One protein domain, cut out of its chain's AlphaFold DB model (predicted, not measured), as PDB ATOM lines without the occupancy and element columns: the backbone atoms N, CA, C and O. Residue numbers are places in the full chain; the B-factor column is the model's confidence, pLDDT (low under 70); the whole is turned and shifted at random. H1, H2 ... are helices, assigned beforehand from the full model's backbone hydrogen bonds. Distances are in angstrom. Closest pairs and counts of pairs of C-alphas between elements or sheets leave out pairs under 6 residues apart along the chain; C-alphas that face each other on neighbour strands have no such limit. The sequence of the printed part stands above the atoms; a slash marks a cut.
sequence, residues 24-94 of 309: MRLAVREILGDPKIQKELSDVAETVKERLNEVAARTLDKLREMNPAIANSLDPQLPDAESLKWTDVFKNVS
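What this domain is: This is residues 24 to 94 of the 309 residues of an uncharacterized protein of Thiohalobacter sp. COW1 (UniProt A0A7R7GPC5). One long straight helix, H2, makes the length of this model; the short helix H1 turns off at its beginning to form an L, and at its far end the small helix H3 lies where the chain folds back. From there residues 72 to 85, a stretch with no named element, run back along H2 to the small helix H4, which sits inside the angle of the L, near H1. The printed part has 71 residues, with four named helices in the order H1, H2, H3, H4 and no named strand; its class is all helix. The whole is extended, with a radius of gyration of the C-alphas of 17.2 A, and its outline is a rod spanning 50 by 23 by 15 A.

Where its parts are: Find C-alpha 35 at (77.247, 47.531, 91.938); from there H2, residues 35 to 66, runs 46.6 A to C-alpha 66 at (118.647, 55.682, 72.114). Before it, look at residues 24 to 31 for H1, which begins at C-alpha 24 at (71.406, 40.879, 74.802) and measures 10.2 A from first to last C-alpha. After H2 you will find H3 in residues 68 to 71, four residues. H4 is residues 86 to 89, also four residues, and ends at C-alpha 89 at (83.732, 44.473, 75.233).

How they stand to each other: Start from H2 and look at its residues 60 to 64, with which alone it touches H3; the closest C-alphas, those of Arg 64 and Ala 71, are 5.2 A apart. Then look at Ile 31 and Ile 37, the closest C-alphas of H1 and H2, at 7.4 A: these two helices are close but not clearly touching, and their lines are about perpendicular, at 83 degrees. H1 and H4 are also close but not clearly touching, with the C-alphas of Arg 29 and Thr 87 closest at 6.9 A. H2 and H4 are apart, but only just, with their closest C-alphas at 8.2 A. H1 and H3 are apart, and so are H3 and H4. On the backbone, every O i to N i+4 pair of H1 is within hydrogen-bond range, as are 27 of 28 in H2, while H3 and H4 are too short for such a pair.

The domain as a whole: The two C-alphas farthest apart, those of Ala 27 and Met 66, stand 50.1 A from each other, while those of Met 24 and Ser 94, the first and last printed residues, are 6.8 A apart. The printed part has no cut. The links from H1 to H2 and from H2 to H3 are tight; the link from H3 to H4, with 14 residues, is long. In the B-factor column the mean pLDDT of the printed part is 87.3, and you will find values under 70 at residues 92 to 94.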
ATOM      1  N   MET A  24      70.157  41.113  74.095       75.75
ATOM      2  CA  MET A  24      71.406  40.879  74.802       75.75
ATOM      3  C   MET A  24      72.173  42.148  75.163       75.75
ATOM      4  O   MET A  24      72.743  42.209  76.245       75.75
ATOM      5  N   ARG A  25      72.192  43.189  74.325       78.44
ATOM      6  CA  ARG A  25      72.803  44.480  74.686       78.44
ATOM      7  C   ARG A  25      72.078  45.142  75.844       78.44
ATOM      8  O   ARG A  25      72.731  45.763  76.683       78.44
ATOM      9  N   LEU A  26      70.754  45.013  75.902       79.62
ATOM     10  CA  LEU A  26      70.002  45.479  77.058       79.62
ATOM     11  C   LEU A  26      70.389  44.685  78.311       79.62
ATOM     12  O   LEU A  26      70.745  45.295  79.317       79.62
ATOM     13  N   ALA A  27      70.404  43.353  78.217       81.69
ATOM     14  CA  ALA A  27      70.818  42.487  79.317       81.69
ATOM     15  C   ALA A  27      72.238  42.822  79.804       81.69
ATOM     16  O   ALA A  27      72.466  42.952  81.001       81.69
ATOM     17  N   VAL A  28      73.184  43.060  78.889       84.81
ATOM     18  CA  VAL A  28      74.551  43.502  79.209       84.81
ATOM     19  C   VAL A  28      74.537  44.825  79.973       84.81
ATOM     20  O   VAL A  28      75.200  44.933  80.999       84.81
ATOM     21  N   ARG A  29      73.795  45.838  79.506       84.94
ATOM     22  CA  ARG A  29      73.711  47.136  80.203       84.94
ATOM     23  C   ARG A  29      73.149  46.992  81.612       84.94
ATOM     24  O   ARG A  29      73.602  47.694  82.507       84.94
ATOM     25  N   GLU A  30      72.176  46.107  81.793       84.38
ATOM     26  CA  GLU A  30      71.592  45.834  83.099       84.38
ATOM     27  C   GLU A  30      72.583  45.119  84.027       84.38
ATOM     28  O   GLU A  30      72.790  45.571  85.150       84.38
ATOM     29  N   ILE A  31      73.270  44.081  83.537       86.44
ATOM     30  CA  ILE A  31      74.304  43.343  84.283       86.44
ATOM     31  C   ILE A  31      75.456  44.271  84.692       86.44
ATOM     32  O   ILE A  31      75.897  44.245  85.836       86.44
ATOM     33  N   LEU A  32      75.924  45.131  83.783       87.69
ATOM     34  CA  LEU A  32      76.966  46.126  84.069       87.69
ATOM     35  C   LEU A  32      76.487  47.246  85.014       87.69
ATOM     36  O   LEU A  32      77.297  48.024  85.519       87.69
ATOM     37  N   GLY A  33      75.178  47.352  85.244       84.88
ATOM     38  CA  GLY A  33      74.587  48.235  86.246       84.88
ATOM     39  C   GLY A  33      74.679  47.694  87.674       84.88
ATOM     40  O   GLY A  33      74.468  48.464  88.609       84.88
ATOM     41  N   ASP A  34      74.995  46.408  87.861       87.31
ATOM     42  CA  ASP A  34      75.130  45.795  89.183       87.31
ATOM     43  C   ASP A  34      76.343  46.392  89.935       87.31
ATOM     44  O   ASP A  34      77.471  46.325  89.429       87.31
ATOM     45  N   PRO A  35      76.160  46.942  91.155       88.06
ATOM     46  CA  PRO A  35      77.247  47.531  91.938       88.06
ATOM     47  C   PRO A  35      78.423  46.581  92.198       88.06
ATOM     48  O   PRO A  35      79.572  47.018  92.282       88.06
ATOM     49  N   LYS A  36      78.155  45.279  92.332       91.44
ATOM     50  CA  LYS A  36      79.193  44.265  92.520       91.44
ATOM     51  C   LYS A  36      80.037  44.118  91.255       91.44
ATOM     52  O   LYS A  36      81.262  44.134  91.349       91.44
ATOM     53  N   ILE A  37      79.394  44.034  90.090       91.38
ATOM     54  CA  ILE A  37      80.083  43.936  88.795       91.38
ATOM     55  C   ILE A  37      80.893  45.205  88.520       91.38
ATOM     56  O   ILE A  37      82.045  45.116  88.108       91.38
ATOM     57  N   GLN A  38      80.342  46.387  88.806       89.56
ATOM     58  CA  GLN A  38      81.066  47.653  88.652       89.56
ATOM     59  C   GLN A  38      82.345  47.692  89.487       89.56
ATOM     60  O   GLN A  38      83.389  48.123  88.996       89.56
ATOM     61  N   LYS A  39      82.279  47.200  90.727       91.12
ATOM     62  CA  LYS A  39      83.452  47.108  91.594       91.12
ATOM     63  C   LYS A  39      84.506  46.157  91.024       91.12
ATOM     64  O   LYS A  39      85.662  46.546  90.905       91.12
ATOM     65  N   GLU A  40      84.109  44.950  90.621       93.81
ATOM     66  CA  GLU A  40      85.030  43.963  90.038       93.81
ATOM     67  C   GLU A  40      85.707  44.492  88.762       93.81
ATOM     68  O   GLU A  40      86.913  44.331  88.577       93.81
ATOM     69  N   LEU A  41      84.959  45.186  87.899       91.94
ATOM     70  CA  LEU A  41      85.506  45.811  86.693       91.94
ATOM     71  C   LEU A  41      86.473  46.957  87.010       91.94
ATOM     72  O   LEU A  41      87.470  47.120  86.305       91.94
ATOM     73  N   SER A  42      86.212  47.726  88.069       90.19
ATOM     74  CA  SER A  42      87.130  48.765  88.546       90.19
ATOM     75  C   SER A  42      88.450  48.166  89.037       90.19
ATOM     76  O   SER A  42      89.516  48.667  88.684       90.19
ATOM     77  N   ASP A  43      88.396  47.070  89.795       92.31
ATOM     78  CA  ASP A  43      89.592  46.390  90.306       92.31
ATOM     79  C   ASP A  43      90.451  45.827  89.151       92.31
ATOM     80  O   ASP A  43      91.683  45.940  89.145       92.31
ATOM     81  N   VAL A  44      89.799  45.267  88.123       92.88
ATOM     82  CA  VAL A  44      90.469  44.812  86.893       92.88
ATOM     83  C   VAL A  44      91.100  45.985  86.139       92.88
ATOM     84  O   VAL A  44      92.247  45.879  85.703       92.88
ATOM     85  N   ALA A  45      90.379  47.099  85.988       91.62
ATOM     86  CA  ALA A  45      90.878  48.288  85.301       91.62
ATOM     87  C   ALA A  45      92.145  48.843  85.961       91.62
ATOM     88  O   ALA A  45      93.120  49.128  85.264       91.62
ATOM     89  N   GLU A  46      92.151  48.941  87.292       90.94
ATOM     90  CA  GLU A  46      93.298  49.457  88.040       90.94
ATOM     91  C   GLU A  46      94.513  48.538  87.889       90.94
ATOM     92  O   GLU A  46      95.608  48.988  87.550       90.94
ATOM     93  N   THR A  47      94.300  47.222  87.987       93.25
ATOM     94  CA  THR A  47      95.360  46.227  87.769       93.25
ATOM     95  C   THR A  47      95.978  46.351  86.370       93.25
ATOM     96  O   THR A  47      97.198  46.276  86.203       93.25
ATOM     97  N   VAL A  48      95.157  46.544  85.331       91.62
ATOM     98  CA  VAL A  48      95.642  46.735  83.953       91.62
ATOM     99  C   VAL A  48      96.413  48.051  83.822       91.62
ATOM    100  O   VAL A  48      97.466  48.073  83.179       91.62
ATOM    101  N   LYS A  49      95.935  49.130  84.449       90.06
ATOM    102  CA  LYS A  49      96.584  50.449  84.442       90.06
ATOM    103  C   LYS A  49      97.976  50.394  85.073       90.06
ATOM    104  O   LYS A  49      98.931  50.878  84.465       90.06
ATOM    105  N   GLU A  50      98.125  49.745  86.228       91.75
ATOM    106  CA  GLU A  50      99.424  49.538  86.883       91.75
ATOM    107  C   GLU A  50     100.417  48.808  85.965       91.75
ATOM    108  O   GLU A  50     101.539  49.272  85.750       91.75
ATOM    109  N   ARG A  51      99.988  47.708  85.336       93.25
ATOM    110  CA  ARG A  51     100.832  46.930  84.410       93.25
ATOM    111  C   ARG A  51     101.225  47.720  83.163       93.25
ATOM    112  O   ARG A  51     102.361  47.616  82.700       93.25
ATOM    113  N   LEU A  52     100.307  48.506  82.603       91.69
ATOM    114  CA  LEU A  52     100.596  49.354  81.446       91.69
ATOM    115  C   LEU A  52     101.590  50.465  81.795       91.69
ATOM    116  O   LEU A  52     102.477  50.745  80.987       91.69
ATOM    117  N   ASN A  53     101.507  51.032  83.001       91.25
ATOM    118  CA  ASN A  53     102.492  51.991  83.498       91.25
ATOM    119  C   ASN A  53     103.895  51.377  83.590       91.25
ATOM    120  O   ASN A  53     104.857  51.991  83.130       91.25
ATOM    121  N   GLU A  54     104.026  50.148  84.102       93.50
ATOM    122  CA  GLU A  54     105.315  49.439  84.138       93.50
ATOM    123  C   GLU A  54     105.908  49.258  82.730       93.50
ATOM    124  O   GLU A  54     107.102  49.480  82.506       93.50
ATOM    125  N   VAL A  55     105.077  48.872  81.756       94.06
ATOM    126  CA  VAL A  55     105.503  48.686  80.360       94.06
ATOM    127  C   VAL A  55     105.893  50.017  79.717       94.06
ATOM    128  O   VAL A  55     106.933  50.092  79.056       94.06
ATOM    129  N   ALA A  56     105.103  51.070  79.923       92.56
ATOM    130  CA  ALA A  56     105.378  52.401  79.396       92.56
ATOM    131  C   ALA A  56     106.687  52.969  79.964       92.56
ATOM    132  O   ALA A  56     107.532  53.429  79.194       92.56
ATOM    133  N   ALA A  57     106.907  52.845  81.278       91.81
ATOM    134  CA  ALA A  57     108.136  53.276  81.940       91.81
ATOM    135  C   ALA A  57     109.366  52.560  81.366       91.81
ATOM    136  O   ALA A  57     110.312  53.206  80.915       91.81
ATOM    137  N   ARG A  58     109.316  51.225  81.261       94.25
ATOM    138  CA  ARG A  58     110.404  50.430  80.664       94.25
ATOM    139  C   ARG A  58     110.679  50.804  79.207       94.25
ATOM    140  O   ARG A  58     111.830  50.779  78.772       94.25
ATOM    141  N   THR A  59     109.632  51.129  78.453       93.06
ATOM    142  CA  THR A  59     109.744  51.536  77.046       93.06
ATOM    143  C   THR A  59     110.396  52.912  76.927       93.06
ATOM    144  O   THR A  59     111.306  53.081  76.117       93.06
ATOM    145  N   LEU A  60     109.995  53.873  77.764       93.06
ATOM    146  CA  LEU A  60     110.607  55.200  77.825       93.06
ATOM    147  C   LEU A  60     112.067  55.140  78.269       93.06
ATOM    148  O   LEU A  60     112.894  55.840  77.691       93.06
ATOM    149  N   ASP A  61     112.409  54.280  79.228       94.69
ATOM    150  CA  ASP A  61     113.797  54.089  79.658       94.69
ATOM    151  C   ASP A  61     114.666  53.549  78.518       94.69
ATOM    152  O   ASP A  61     115.737  54.092  78.243       94.69
ATOM    153  N   LYS A  62     114.172  52.549  77.775       94.56
ATOM    154  CA  LYS A  62     114.873  52.024  76.594       94.56
ATOM    155  C   LYS A  62     114.968  53.037  75.462       94.56
ATOM    156  O   LYS A  62     116.001  53.126  74.804       94.56
ATOM    157  N   LEU A  63     113.930  53.841  75.257       93.88
ATOM    158  CA  LEU A  63     113.971  54.923  74.282       93.88
ATOM    159  C   LEU A  63     114.967  56.011  74.698       93.88
ATOM    160  O   LEU A  63     115.655  56.554  73.839       93.88
ATOM    161  N   ARG A  64     115.098  56.298  75.998       95.12
ATOM    162  CA  ARG A  64     116.045  57.284  76.535       95.12
ATOM    163  C   ARG A  64     117.501  56.863  76.313       95.12
ATOM    164  O   ARG A  64     118.331  57.736  76.085       95.12
ATOM    165  N   GLU A  65     117.797  55.559  76.296       94.69
ATOM    166  CA  GLU A  65     119.115  55.024  75.897       94.69
ATOM    167  C   GLU A  65     119.463  55.355  74.433       94.69
ATOM    168  O   GLU A  65     120.632  55.550  74.106       94.69
ATOM    169  N   MET A  66     118.460  55.442  73.551       93.38
ATOM    170  CA  MET A  66     118.647  55.682  72.114       93.38
ATOM    171  C   MET A  66     118.521  57.161  71.721       93.38
ATOM    172  O   MET A  66     119.280  57.652  70.887       93.38
ATOM    173  N   ASN A  67     117.534  57.868  72.276       93.94
ATOM    174  CA  ASN A  67     117.234  59.264  71.981       93.94
ATOM    175  C   ASN A  67     116.559  59.961  73.186       93.94
ATOM    176  O   ASN A  67     115.329  59.935  73.319       93.94
ATOM    177  N   PRO A  68     117.344  60.640  74.043       91.62
ATOM    178  CA  PRO A  68     116.828  61.320  75.231       91.62
ATOM    179  C   PRO A  68     115.835  62.446  74.925       91.62
ATOM    180  O   PRO A  68     114.907  62.671  75.697       91.62
ATOM    181  N   ALA A  69     116.016  63.154  73.804       91.19
ATOM    182  CA  ALA A  69     115.159  64.279  73.436       91.19
ATOM    183  C   ALA A  69     113.733  63.814  73.104       91.19
ATOM    184  O   ALA A  69     112.772  64.430  73.556       91.19
ATOM    185  N   ILE A  70     113.597  62.696  72.379       89.44
ATOM    186  CA  ILE A  70     112.287  62.114  72.061       89.44
ATOM    187  C   ILE A  70     111.643  61.538  73.325       89.44
ATOM    188  O   ILE A  70     110.488  61.848  73.604       89.44
ATOM    189  N   ALA A  71     112.383  60.762  74.122       89.62
ATOM    190  CA  ALA A  71     111.844  60.146  75.337       89.62
ATOM    191  C   ALA A  71     111.284  61.182  76.327       89.62
ATOM    192  O   ALA A  71     110.228  60.962  76.908       89.62
ATOM    193  N   ASN A  72     111.949  62.330  76.485       89.38
ATOM    194  CA  ASN A  72     111.496  63.390  77.392       89.38
ATOM    195  C   ASN A  72     110.329  64.232  76.838       89.38
ATOM    196  O   ASN A  72     109.756  65.021  77.583       89.38
ATOM    197  N   SER A  73     109.984  64.093  75.552       90.88
ATOM    198  CA  SER A  73     108.816  64.752  74.941       90.88
ATOM    199  C   SER A  73     107.538  63.907  74.964       90.88
ATOM    200  O   SER A  73     106.483  64.395  74.563       90.88
ATOM    201  N   LEU A  74     107.627  62.645  75.390       88.44
ATOM    202  CA  LEU A  74     106.518  61.699  75.378       88.44
ATOM    203  C   LEU A  74     105.980  61.490  76.793       88.44
ATOM    204  O   LEU A  74     106.745  61.238  77.720       88.44
ATOM    205  N   ASP A  75     104.656  61.532  76.920       86.06
ATOM    206  CA  ASP A  75     103.938  61.243  78.156       86.06
ATOM    207  C   ASP A  75     102.890  60.146  77.892       86.06
ATOM    208  O   ASP A  75     102.041  60.321  77.009       86.06
ATOM    209  N   PRO A  76     102.953  58.990  78.575       84.31
ATOM    210  CA  PRO A  76     101.985  57.919  78.393       84.31
ATOM    211  C   PRO A  76     100.593  58.356  78.854       84.31
ATOM    212  O   PRO A  76     100.366  58.628  80.028       84.31
ATOM    213  N   GLN A  77      99.635  58.367  77.931       85.38
ATOM    214  CA  GLN A  77      98.239  58.670  78.233       85.38
ATOM    215  C   GLN A  77      97.466  57.361  78.388       85.38
ATOM    216  O   GLN A  77      97.188  56.677  77.400       85.38
ATOM    217  N   LEU A  78      97.143  56.996  79.630       82.12
ATOM    218  CA  LEU A  78      96.314  55.833  79.939       82.12
ATOM    219  C   LEU A  78      94.914  56.289  80.363       82.12
ATOM    220  O   LEU A  78      94.807  57.219  81.162       82.12
ATOM    221  N   PRO A  79      93.848  55.648  79.856       82.19
ATOM    222  CA  PRO A  79      92.491  55.981  80.262       82.19
ATOM    223  C   PRO A  79      92.274  55.655  81.743       82.19
ATOM    224  O   PRO A  79      92.775  54.651  82.255       82.19
ATOM    225  N   ASP A  80      91.486  56.484  82.423       82.19
ATOM    226  CA  ASP A  80      91.031  56.188  83.778       82.19
ATOM    227  C   ASP A  80      90.002  55.059  83.775       82.19
ATOM    228  O   ASP A  80      89.240  54.909  82.815       82.19
ATOM    229  N   ALA A  81      89.949  54.290  84.867       77.44
ATOM    230  CA  ALA A  81      89.036  53.158  85.022       77.44
ATOM    231  C   ALA A  81      87.569  53.543  84.750       77.44
ATOM    232  O   ALA A  81      86.846  52.806  84.080       77.44
ATOM    233  N   GLU A  82      87.159  54.737  85.183       76.56
ATOM    234  CA  GLU A  82      85.810  55.283  84.985       76.56
ATOM    235  C   GLU A  82      85.500  55.651  83.522       76.56
ATOM    236  O   GLU A  82      84.338  55.733  83.130       76.56
ATOM    237  N   SER A  83      86.530  55.855  82.692       81.31
ATOM    238  CA  SER A  83      86.388  56.202  81.271       81.31
ATOM    239  C   SER A  83      86.295  54.980  80.347       81.31
ATOM    240  O   SER A  83      86.021  55.119  79.149       81.31
ATOM    241  N   LEU A  84      86.508  53.772  80.885       84.94
ATOM    242  CA  LEU A  84      86.470  52.530  80.120       84.94
ATOM    243  C   LEU A  84      85.037  52.161  79.721       84.94
ATOM    244  O   LEU A  84      84.136  52.005  80.545       84.94
ATOM    245  N   LYS A  85      84.835  51.939  78.420       86.31
ATOM    246  CA  LYS A  85      83.546  51.526  77.853       86.31
ATOM    247  C   LYS A  85      83.382  50.010  77.910       86.31
ATOM    248  O   LYS A  85      83.474  49.330  76.892       86.31
ATOM    249  N   TRP A  86      83.101  49.468  79.093       87.50
ATOM    250  CA  TRP A  86      82.899  48.022  79.284       87.50
ATOM    251  C   TRP A  86      81.799  47.424  78.396       87.50
ATOM    252  O   TRP A  86      81.891  46.268  77.989       87.50
ATOM    253  N   THR A  87      80.806  48.221  78.001       81.81
ATOM    254  CA  THR A  87      79.781  47.825  77.023       81.81
ATOM    255  C   THR A  87      80.364  47.408  75.672       81.81
ATOM    256  O   THR A  87      79.817  46.523  75.018       81.81
ATOM    257  N   ASP A  88      81.484  48.007  75.255       82.19
ATOM    258  CA  ASP A  88      82.107  47.734  73.957       82.19
ATOM    259  C   ASP A  88      82.803  46.367  73.927       82.19
ATOM    260  O   ASP A  88      82.954  45.781  72.854       82.19
ATOM    261  N   VAL A  89      83.169  45.827  75.096       83.31
ATOM    262  CA  VAL A  89      83.732  44.473  75.233       83.31
ATOM    263  C   VAL A  89      82.685  43.415  74.871       83.31
ATOM    264  O   VAL A  89      83.002  42.414  74.234       83.31
ATOM    265  N   PHE A  90      81.417  43.674  75.190       80.50
ATOM    266  CA  PHE A  90      80.299  42.755  74.961       80.50
ATOM    267  C   PHE A  90      79.460  43.112  73.723       80.50
ATOM    268  O   PHE A  90      78.386  42.551  73.509       80.50
ATOM    269  N   LYS A  91      79.933  44.022  72.862       72.62
ATOM    270  CA  LYS A  91      79.157  44.528  71.713       72.62
ATOM    271  C   LYS A  91      78.791  43.473  70.659       72.62
ATOM    272  O   LYS A  91      77.913  43.754  69.841       72.62
ATOM    273  N   ASN A  92      79.480  42.328  70.685       67.50
ATOM    274  CA  ASN A  92      79.339  41.195  69.764       67.50
ATOM    275  C   ASN A  92      78.596  39.997  70.385       67.50
ATOM    276  O   ASN A  92      78.533  38.940  69.757       67.50
ATOM    277  N   VAL A  93      78.070  40.121  71.610       68.81
ATOM    278  CA  VAL A  93      77.184  39.093  72.174       68.81
ATOM    279  C   VAL A  93      75.954  39.015  71.275       68.81
ATOM    280  O   VAL A  93      75.271  40.018  71.107       68.81
ATOM    281  N   SER A  94      75.721  37.849  70.674       65.00
ATOM    282  CA  SER A  94      74.570  37.577  69.815       65.00
ATOM    283  C   SER A  94      74.166  36.108  69.933       65.00
ATOM    284  O   SER A  94      74.985  35.261  70.295       65.00
TER     285      SER A  94